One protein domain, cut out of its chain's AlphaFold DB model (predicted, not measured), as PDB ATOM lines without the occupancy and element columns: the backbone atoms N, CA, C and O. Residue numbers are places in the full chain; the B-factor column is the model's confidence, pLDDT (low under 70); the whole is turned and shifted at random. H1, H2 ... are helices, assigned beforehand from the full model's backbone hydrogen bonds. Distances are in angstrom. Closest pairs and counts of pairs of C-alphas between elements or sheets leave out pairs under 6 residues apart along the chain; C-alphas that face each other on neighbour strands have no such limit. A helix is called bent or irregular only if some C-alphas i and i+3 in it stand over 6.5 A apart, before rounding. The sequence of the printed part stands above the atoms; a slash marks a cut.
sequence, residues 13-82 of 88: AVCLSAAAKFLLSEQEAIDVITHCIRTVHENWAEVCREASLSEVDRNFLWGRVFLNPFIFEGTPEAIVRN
ATOM      1  N   ALA A  13     -28.263  -1.820  17.415       92.12
ATOM      2  CA  ALA A  13     -28.217  -1.769  15.954       92.12
ATOM      3  C   ALA A  13     -27.078  -2.635  15.388       92.12
ATOM      4  O   ALA A  13     -27.276  -3.409  14.448       92.12
ATOM      5  N   VAL A  14     -25.891  -2.566  16.002       91.81
ATOM      6  CA  VAL A  14     -24.750  -3.415  15.637       91.81
ATOM      7  C   VAL A  14     -25.042  -4.886  15.918       91.81
ATOM      8  O   VAL A  14     -24.795  -5.727  15.051       91.81
ATOM      9  N   CYS A  15     -25.617  -5.210  17.078       91.44
ATOM     10  CA  CYS A  15     -26.035  -6.579  17.388       91.44
ATOM     11  C   CYS A  15     -27.044  -7.119  16.362       91.44
ATOM     12  O   CYS A  15     -26.886  -8.245  15.893       91.44
ATOM     13  N   LEU A  16     -28.023  -6.307  15.958       92.38
ATOM     14  CA  LEU A  16     -29.032  -6.695  14.977       92.38
ATOM     15  C   LEU A  16     -28.416  -6.945  13.595       92.38
ATOM     16  O   LEU A  16     -28.698  -7.963  12.973       92.38
ATOM     17  N   SER A  17     -27.489  -6.089  13.151       91.50
ATOM     18  CA  SER A  17     -26.763  -6.312  11.890       91.50
ATOM     19  C   SER A  17     -25.941  -7.609  11.878       91.50
ATOM     20  O   SER A  17     -25.638  -8.153  10.817       91.50
ATOM     21  N   ALA A  18     -25.584  -8.126  13.058       91.31
ATOM     22  CA  ALA A  18     -24.870  -9.383  13.207       91.31
ATOM     23  C   ALA A  18     -25.795 -10.611  13.320       91.31
ATOM     24  O   ALA A  18     -25.271 -11.723  13.337       91.31
ATOM     25  N   ALA A  19     -27.126 -10.451  13.355       93.38
ATOM     26  CA  ALA A  19     -28.097 -11.534  13.574       93.38
ATOM     27  C   ALA A  19     -27.884 -12.743  12.647       93.38
ATOM     28  O   ALA A  19     -27.826 -13.884  13.110       93.38
ATOM     29  N   ALA A  20     -27.641 -12.491  11.358       91.75
ATOM     30  CA  ALA A  20     -27.408 -13.542  10.368       91.75
ATOM     31  C   ALA A  20     -26.184 -14.426  10.689       91.75
ATOM     32  O   ALA A  20     -26.164 -15.602  10.332       91.75
ATOM     33  N   LYS A  21     -25.176 -13.902  11.404       92.25
ATOM     34  CA  LYS A  21     -24.008 -14.690  11.848       92.25
ATOM     35  C   LYS A  21     -24.366 -15.731  12.908       92.25
ATOM     36  O   LYS A  21     -23.627 -16.694  13.081       92.25
ATOM     37  N   PHE A  22     -25.480 -15.527  13.603       91.44
ATOM     38  CA  PHE A  22     -26.013 -16.420  14.625       91.44
ATOM     39  C   PHE A  22     -27.188 -17.257  14.110       91.44
ATOM     40  O   PHE A  22     -27.865 -17.892  14.907       91.44
ATOM     41  N   LEU A  23     -27.414 -17.275  12.788       95.81
ATOM     42  CA  LEU A  23     -28.523 -17.990  12.146       95.81
ATOM     43  C   LEU A  23     -29.906 -17.528  12.633       95.81
ATOM     44  O   LEU A  23     -30.863 -18.293  12.576       95.81
ATOM     45  N   LEU A  24     -30.005 -16.278  13.091       96.31
ATOM     46  CA  LEU A  24     -31.265 -15.651  13.472       96.31
ATOM     47  C   LEU A  24     -31.783 -14.805  12.313       96.31
ATOM     48  O   LEU A  24     -31.027 -14.053  11.686       96.31
ATOM     49  N   SER A  25     -33.085 -14.888  12.063       95.56
ATOM     50  CA  SER A  25     -33.792 -13.855  11.316       95.56
ATOM     51  C   SER A  25     -33.767 -12.530  12.082       95.56
ATOM     52  O   SER A  25     -33.547 -12.480  13.295       95.56
ATOM     53  N   GLU A  26     -34.014 -11.432  11.372       92.44
ATOM     54  CA  GLU A  26     -34.096 -10.109  11.995       92.44
ATOM     55  C   GLU A  26     -35.184 -10.062  13.078       92.44
ATOM     56  O   GLU A  26     -34.948  -9.532  14.161       92.44
ATOM     57  N   GLN A  27     -36.341 -10.685  12.825       93.06
ATOM     58  CA  GLN A  27     -37.438 -10.735  13.791       93.06
ATOM     59  C   GLN A  27     -37.066 -11.538  15.042       93.06
ATOM     60  O   GLN A  27     -37.283 -11.058  16.150       93.06
ATOM     61  N   GLU A  28     -36.445 -12.713  14.894       95.75
ATOM     62  CA  GLU A  28     -35.987 -13.503  16.047       95.75
ATOM     63  C   GLU A  28     -34.951 -12.735  16.876       95.75
ATOM     64  O   GLU A  28     -34.997 -12.752  18.105       95.75
ATOM     65  N   ALA A  29     -34.036 -12.016  16.222       94.81
ATOM     66  CA  ALA A  29     -33.068 -11.177  16.918       94.81
ATOM     67  C   ALA A  29     -33.739 -10.011  17.666       94.81
ATOM     68  O   ALA A  29     -33.370  -9.735  18.810       94.81
ATOM     69  N   ILE A  30     -34.744  -9.358  17.068       93.56
ATOM     70  CA  ILE A  30     -35.561  -8.327  17.730       93.56
ATOM     71  C   ILE A  30     -36.271  -8.905  18.958       93.56
ATOM     72  O   ILE A  30     -36.247  -8.281  20.024       93.56
ATOM     73  N   ASP A  31     -36.864 -10.092  18.838       93.75
ATOM     74  CA  ASP A  31     -37.597 -10.743  19.925       93.75
ATOM     75  C   ASP A  31     -36.664 -11.096  21.091       93.75
ATOM     76  O   ASP A  31     -36.980 -10.810  22.249       93.75
ATOM     77  N   VAL A  32     -35.475 -11.634  20.794       94.75
ATOM     78  CA  VAL A  32     -34.438 -11.928  21.797       94.75
ATOM     79  C   VAL A  32     -33.968 -10.654  22.495       94.75
ATOM     80  O   VAL A  32     -33.946 -10.604  23.725       94.75
ATOM     81  N   ILE A  33     -33.632  -9.603  21.738       93.69
ATOM     82  CA  ILE A  33     -33.189  -8.320  22.302       93.69
ATOM     83  C   ILE A  33     -34.270  -7.744  23.222       93.69
ATOM     84  O   ILE A  33     -33.985  -7.365  24.359       93.69
ATOM     85  N   THR A  34     -35.519  -7.725  22.758       92.56
ATOM     86  CA  THR A  34     -36.660  -7.199  23.517       92.56
ATOM     87  C   THR A  34     -36.884  -7.997  24.801       92.56
ATOM     88  O   THR A  34     -37.061  -7.416  25.873       92.56
ATOM     89  N   HIS A  35     -36.816  -9.329  24.723       93.38
ATOM     90  CA  HIS A  35     -36.934 -10.204  25.887       93.38
ATOM     91  C   HIS A  35     -35.820  -9.960  26.913       93.38
ATOM     92  O   HIS A  35     -36.109  -9.843  28.107       93.38
ATOM     93  N   CYS A  36     -34.565  -9.833  26.470       93.31
ATOM     94  CA  CYS A  36     -33.433  -9.537  27.346       93.31
ATOM     95  C   CYS A  36     -33.621  -8.211  28.086       93.31
ATOM     96  O   CYS A  36     -33.443  -8.155  29.301       93.31
ATOM     97  N   ILE A  37     -34.015  -7.155  27.374       92.69
ATOM     98  CA  ILE A  37     -34.200  -5.838  27.984       92.69
ATOM     99  C   ILE A  37     -35.332  -5.866  29.013       92.69
ATOM    100  O   ILE A  37     -35.156  -5.375  30.130       92.69
ATOM    101  N   ARG A  38     -36.466  -6.488  28.670       91.50
ATOM    102  CA  ARG A  38     -37.587  -6.656  29.599       91.50
ATOM    103  C   ARG A  38     -37.164  -7.428  30.848       91.50
ATOM    104  O   ARG A  38     -37.455  -6.989  31.951       91.50
ATOM    105  N   THR A  39     -36.414  -8.514  30.679       93.75
ATOM    106  CA  THR A  39     -35.923  -9.334  31.795       93.75
ATOM    107  C   THR A  39     -35.011  -8.533  32.724       93.75
ATOM    108  O   THR A  39     -35.176  -8.598  33.941       93.75
ATOM    109  N   VAL A  40     -34.077  -7.746  32.175       92.56
ATOM    110  CA  VAL A  40     -33.208  -6.865  32.976       92.56
ATOM    111  C   VAL A  40     -34.041  -5.861  33.766       92.56
ATOM    112  O   VAL A  40     -33.793  -5.675  34.953       92.56
ATOM    113  N   HIS A  41     -35.042  -5.250  33.135       91.31
ATOM    114  CA  HIS A  41     -35.917  -4.285  33.793       91.31
ATOM    115  C   HIS A  41     -36.767  -4.919  34.904       91.31
ATOM    116  O   HIS A  41     -36.807  -4.401  36.015       91.31
ATOM    117  N   GLU A  42     -37.426  -6.046  34.637       92.38
ATOM    118  CA  GLU A  42     -38.292  -6.740  35.602       92.38
ATOM    119  C   GLU A  42     -37.528  -7.231  36.839       92.38
ATOM    120  O   GLU A  42     -38.069  -7.219  37.943       92.38
ATOM    121  N   ASN A  43     -36.266  -7.632  36.672       94.06
ATOM    122  CA  ASN A  43     -35.469  -8.224  37.747       94.06
ATOM    123  C   ASN A  43     -34.506  -7.236  38.417       94.06
ATOM    124  O   ASN A  43     -33.849  -7.608  39.388       94.06
ATOM    125  N   TRP A  44     -34.411  -5.989  37.942       93.81
ATOM    126  CA  TRP A  44     -33.423  -5.018  38.420       93.81
ATOM    127  C   TRP A  44     -33.465  -4.831  39.939       93.81
ATOM    128  O   TRP A  44     -32.454  -4.996  40.621       93.81
ATOM    129  N   ALA A  45     -34.650  -4.542  40.481       92.31
ATOM    130  CA  ALA A  45     -34.817  -4.293  41.907       92.31
ATOM    131  C   ALA A  45     -34.430  -5.511  42.762       92.31
ATOM    132  O   ALA A  45     -33.757  -5.350  43.782       92.31
ATOM    133  N   GLU A  46     -34.823  -6.710  42.334       95.38
ATOM    134  CA  GLU A  46     -34.579  -7.942  43.082       95.38
ATOM    135  C   GLU A  46     -33.103  -8.346  43.045       95.38
ATOM    136  O   GLU A  46     -32.508  -8.602  44.090       95.38
ATOM    137  N   VAL A  47     -32.463  -8.286  41.876       95.06
ATOM    138  CA  VAL A  47     -31.027  -8.569  41.738       95.06
ATOM    139  C   VAL A  47     -30.191  -7.566  42.536       95.06
ATOM    140  O   VAL A  47     -29.237  -7.957  43.211       95.06
ATOM    141  N   CYS A  48     -30.547  -6.275  42.526       95.62
ATOM    142  CA  CYS A  48     -29.871  -5.279  43.361       95.62
ATOM    143  C   CYS A  48     -30.022  -5.578  44.855       95.62
ATOM    144  O   CYS A  48     -29.062  -5.402  45.608       95.62
ATOM    145  N   ARG A  49     -31.201  -6.046  45.285       95.50
ATOM    146  CA  ARG A  49     -31.460  -6.452  46.671       95.50
ATOM    147  C   ARG A  49     -30.597  -7.651  47.063       95.50
ATOM    148  O   ARG A  49     -29.964  -7.617  48.113       95.50
ATOM    149  N   GLU A  50     -30.543  -8.686  46.228       97.19
ATOM    150  CA  GLU A  50     -29.706  -9.873  46.452       97.19
ATOM    151  C   GLU A  50     -28.217  -9.521  46.525       97.19
ATOM    152  O   GLU A  50     -27.500  -9.994  47.408       97.19
ATOM    153  N   ALA A  51     -27.763  -8.625  45.651       95.69
ATOM    154  CA  ALA A  51     -26.391  -8.138  45.629       95.69
ATOM    155  C   ALA A  51     -26.087  -7.080  46.712       95.69
ATOM    156  O   ALA A  51     -24.965  -6.581  46.778       95.69
ATOM    157  N   SER A  52     -27.050  -6.759  47.588       96.50
ATOM    158  CA  SER A  52     -26.905  -5.783  48.680       96.50
ATOM    159  C   SER A  52     -26.489  -4.379  48.212       96.50
ATOM    160  O   SER A  52     -25.750  -3.682  48.908       96.50
ATOM    161  N   LEU A  53     -26.963  -3.949  47.036       95.88
ATOM    162  CA  LEU A  53     -26.750  -2.583  46.555       95.88
ATOM    163  C   LEU A  53     -27.588  -1.595  47.365       95.88
ATOM    164  O   LEU A  53     -28.764  -1.833  47.647       95.88
ATOM    165  N   SER A  54     -26.996  -0.442  47.677       95.12
ATOM    166  CA  SER A  54     -27.756   0.672  48.232       95.12
ATOM    167  C   SER A  54     -28.718   1.244  47.184       95.12
ATOM    168  O   SER A  54     -28.519   1.105  45.974       95.12
ATOM    169  N   GLU A  55     -29.757   1.944  47.639       92.88
ATOM    170  CA  GLU A  55     -30.662   2.665  46.738       92.88
ATOM    171  C   GLU A  55     -29.910   3.693  45.875       92.88
ATOM    172  O   GLU A  55     -30.213   3.858  44.693       92.88
ATOM    173  N   VAL A  56     -28.887   4.339  46.448       93.88
ATOM    174  CA  VAL A  56     -28.036   5.302  45.741       93.88
ATOM    175  C   VAL A  56     -27.271   4.615  44.611       93.88
ATOM    176  O   VAL A  56     -27.296   5.109  43.484       93.88
ATOM    177  N   ASP A  57     -26.654   3.461  44.875       94.31
ATOM    178  CA  ASP A  57     -25.903   2.711  43.862       94.31
ATOM    179  C   ASP A  57     -26.820   2.192  42.757       94.31
ATOM    180  O   ASP A  57     -26.507   2.328  41.574       94.31
ATOM    181  N   ARG A  58     -27.996   1.662  43.121       93.25
ATOM    182  CA  ARG A  58     -29.011   1.214  42.160       93.25
ATOM    183  C   ARG A  58     -29.404   2.346  41.209       93.25
ATOM    184  O   ARG A  58     -29.363   2.184  39.989       93.25
ATOM    185  N   ASN A  59     -29.744   3.509  41.755       91.25
ATOM    186  CA  ASN A  59     -30.159   4.662  40.956       91.25
ATOM    187  C   ASN A  59     -28.997   5.240  40.128       91.25
ATOM    188  O   ASN A  59     -29.215   5.805  39.056       91.25
ATOM    189  N   PHE A  60     -27.759   5.110  40.610       92.00
ATOM    190  CA  PHE A  60     -26.576   5.548  39.880       92.00
ATOM    191  C   PHE A  60     -26.273   4.643  38.680       92.00
ATOM    192  O   PHE A  60     -26.026   5.150  37.585       92.00
ATOM    193  N   LEU A  61     -26.305   3.321  38.872       93.44
ATOM    194  CA  LEU A  61     -25.980   2.332  37.844       93.44
ATOM    195  C   LEU A  61     -27.027   2.271  36.725       93.44
ATOM    196  O   LEU A  61     -26.668   2.076  35.558       93.44
ATOM    197  N   TRP A  62     -28.303   2.458  37.062       92.31
ATOM    198  CA  TRP A  62     -29.390   2.462  36.088       92.31
ATOM    199  C   TRP A  62     -29.286   3.637  35.104       92.31
ATOM    200  O   TRP A  62     -28.996   4.771  35.484       92.31
ATOM    201  N   GLY A  63     -29.480   3.367  33.812       88.69
ATOM    202  CA  GLY A  63     -29.388   4.353  32.729       88.69
ATOM    203  C   GLY A  63     -27.970   4.865  32.434       88.69
ATOM    204  O   GLY A  63     -27.779   5.606  31.472       88.69
ATOM    205  N   ARG A  64     -26.957   4.475  33.223       90.00
ATOM    206  CA  ARG A  64     -25.540   4.817  32.993       90.00
ATOM    207  C   ARG A  64     -24.721   3.604  32.598       90.00
ATOM    208  O   ARG A  64     -24.028   3.637  31.585       90.00
ATOM    209  N   VAL A  65     -24.804   2.553  33.407       90.19
ATOM    210  CA  VAL A  65     -24.107   1.284  33.182       90.19
ATOM    211  C   VAL A  65     -25.072   0.276  32.569       90.19
ATOM    212  O   VAL A  65     -24.773  -0.307  31.531       90.19
ATOM    213  N   PHE A  66     -26.256   0.126  33.165       90.88
ATOM    214  CA  PHE A  66     -27.311  -0.754  32.666       90.88
ATOM    215  C   PHE A  66     -28.337   0.040  31.866       90.88
ATOM    216  O   PHE A  66     -28.724   1.131  32.277       90.88
ATOM    217  N   LEU A  67     -28.763  -0.511  30.725       89.75
ATOM    218  CA  LEU A  67     -29.718   0.119  29.802       89.75
ATOM    219  C   LEU A  67     -29.386   1.589  29.488       89.75
ATOM    220  O   LEU A  67     -30.264   2.446  29.421       89.75
ATOM    221  N   ASN A  68     -28.096   1.886  29.301       91.12
ATOM    222  CA  ASN A  68     -27.644   3.215  28.903       91.12
ATOM    223  C   ASN A  68     -28.321   3.630  27.581       91.12
ATOM    224  O   ASN A  68     -28.272   2.842  26.638       91.12
ATOM    225  N   PRO A  69     -28.882   4.850  27.457       89.88
ATOM    226  CA  PRO A  69     -29.546   5.314  26.236       89.88
ATOM    227  C   PRO A  69     -28.744   5.105  24.941       89.88
ATOM    228  O   PRO A  69     -29.331   4.832  23.897       89.88
ATOM    229  N   PHE A  70     -27.410   5.162  25.008       90.69
ATOM    230  CA  PHE A  70     -26.523   4.925  23.866       90.69
ATOM    231  C   PHE A  70     -26.713   3.543  23.222       90.69
ATOM    232  O   PHE A  70     -26.549   3.403  22.010       90.69
ATOM    233  N   ILE A  71     -27.104   2.512  23.983       92.25
ATOM    234  CA  ILE A  71     -27.304   1.174  23.405       92.25
ATOM    235  C   ILE A  71     -28.457   1.152  22.394       92.25
ATOM    236  O   ILE A  71     -28.493   0.263  21.550       92.25
ATOM    237  N   PHE A  72     -29.376   2.118  22.457       92.00
ATOM    238  CA  PHE A  72     -30.525   2.224  21.557       92.00
ATOM    239  C   PHE A  72     -30.241   3.070  20.310       92.00
ATOM    240  O   PHE A  72     -31.079   3.132  19.409       92.00
ATOM    241  N   GLU A  73     -29.071   3.700  20.202       90.94
ATOM    242  CA  GLU A  73     -28.734   4.537  19.052       90.94
ATOM    243  C   GLU A  73     -28.762   3.732  17.741       90.94
ATOM    244  O   GLU A  73     -28.184   2.648  17.642       90.94
ATOM    245  N   GLY A  74     -29.480   4.249  16.736       89.44
ATOM    246  CA  GLY A  74     -29.647   3.599  15.430       89.44
ATOM    247  C   GLY A  74     -30.506   2.329  15.440       89.44
ATOM    248  O   GLY A  74     -30.549   1.621  14.435       89.44
ATOM    249  N   THR A  75     -31.168   2.011  16.555       88.50
ATOM    250  CA  THR A  75     -31.972   0.788  16.696       88.50
ATOM    251  C   THR A  75     -33.363   0.974  16.071       88.50
ATOM    252  O   THR A  75     -33.944   2.050  16.223       88.50
ATOM    253  N   PRO A  76     -33.940  -0.043  15.395       85.94
ATOM    254  CA  PRO A  76     -35.289   0.050  14.837       85.94
ATOM    255  C   PRO A  76     -36.358   0.397  15.880       85.94
ATOM    256  O   PRO A  76     -36.306  -0.064  17.024       85.94
ATOM    257  N   GLU A  77     -37.396   1.130  15.459       83.62
ATOM    258  CA  GLU A  77     -38.519   1.512  16.331       83.62
ATOM    259  C   GLU A  77     -39.206   0.314  16.999       83.62
ATOM    260  O   GLU A  77     -39.728   0.448  18.106       83.62
ATOM    261  N   ALA A  78     -39.187  -0.856  16.354       82.56
ATOM    262  CA  ALA A  78     -39.755  -2.087  16.892       82.56
ATOM    263  C   ALA A  78     -39.152  -2.477  18.252       82.56
ATOM    264  O   ALA A  78     -39.859  -3.019  19.092       82.56
ATOM    265  N   ILE A  79     -37.878  -2.167  18.508       82.69
ATOM    266  CA  ILE A  79     -37.251  -2.428  19.811       82.69
ATOM    267  C   ILE A  79     -37.573  -1.291  20.786       82.69
ATOM    268  O   ILE A  79     -37.941  -1.538  21.929       82.69
ATOM    269  N   VAL A  80     -37.499  -0.035  20.333       80.12
ATOM    270  CA  VAL A  80     -37.687   1.146  21.197       80.12
ATOM    271  C   VAL A  80     -39.115   1.242  21.747       80.12
ATOM    272  O   VAL A  80     -39.302   1.591  22.908       80.12
ATOM    273  N   ARG A  81     -40.136   0.903  20.949       74.94
ATOM    274  CA  ARG A  81     -41.548   0.951  21.376       74.94
ATOM    275  C   ARG A  81     -41.920  -0.134  22.387       74.94
ATOM    276  O   ARG A  81     -42.863   0.055  23.147       74.94
ATOM    277  N   ASN A  82     -41.206  -1.257  22.381       67.69
ATOM    278  CA  ASN A  82     -41.519  -2.429  23.202       67.69
ATOM    279  C   ASN A  82     -40.731  -2.476  24.518       67.69
ATOM    280  O   ASN A  82     -40.843  -3.441  25.274       67.69
TER     281      ASN A  82
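This is residues 13 to 82 of the 88 residues of an uncharacterized protein of Salmonella enterica subsp. arizonae (UniProt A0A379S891). A long kinked helix, H3, makes the longest axis; short H1 and H2 sit at its first end, and the rest folds back through H4 and H5 to H6 near that end, an open loop. The printed part has 70 residues with six named helices, H1 to H6, and no named strand: all helix. It is loose, radius of gyration of the C-alphas 14.1 A, spanning 40 by 21 by 21 A.

H1, residues 13 to 17, begins at C-alpha 13 (-28.217, -1.769, 15.954). H2 is 19 to 22; H3, 26 to 50, measures 34.7 A; H4, 55 to 61, 10.1 A. H5 is 69 to 72; H6, 77 to 80, ends at C-alpha 80 (-37.687, 1.146, 21.197). H3 kinks 52 degrees near residue 44 and is irregular: C-alphas 42 and 45 are 7.6 A apart.

The hub H3 touches H6 with residues 30 to 34 alone, closest C-alphas Thr 34 and Ile 79, 6.1 A. H4 is close but not clearly touching H3: closest C-alphas Cys 48 and Arg 58, 6.7 A. H3 and H5 are apart. In H1 and H4 every O i to N i+4 pair is within hydrogen-bond range, in H3 19 of 21.

The printed part has no cut and no long link; residue 82 is under pLDDT 70.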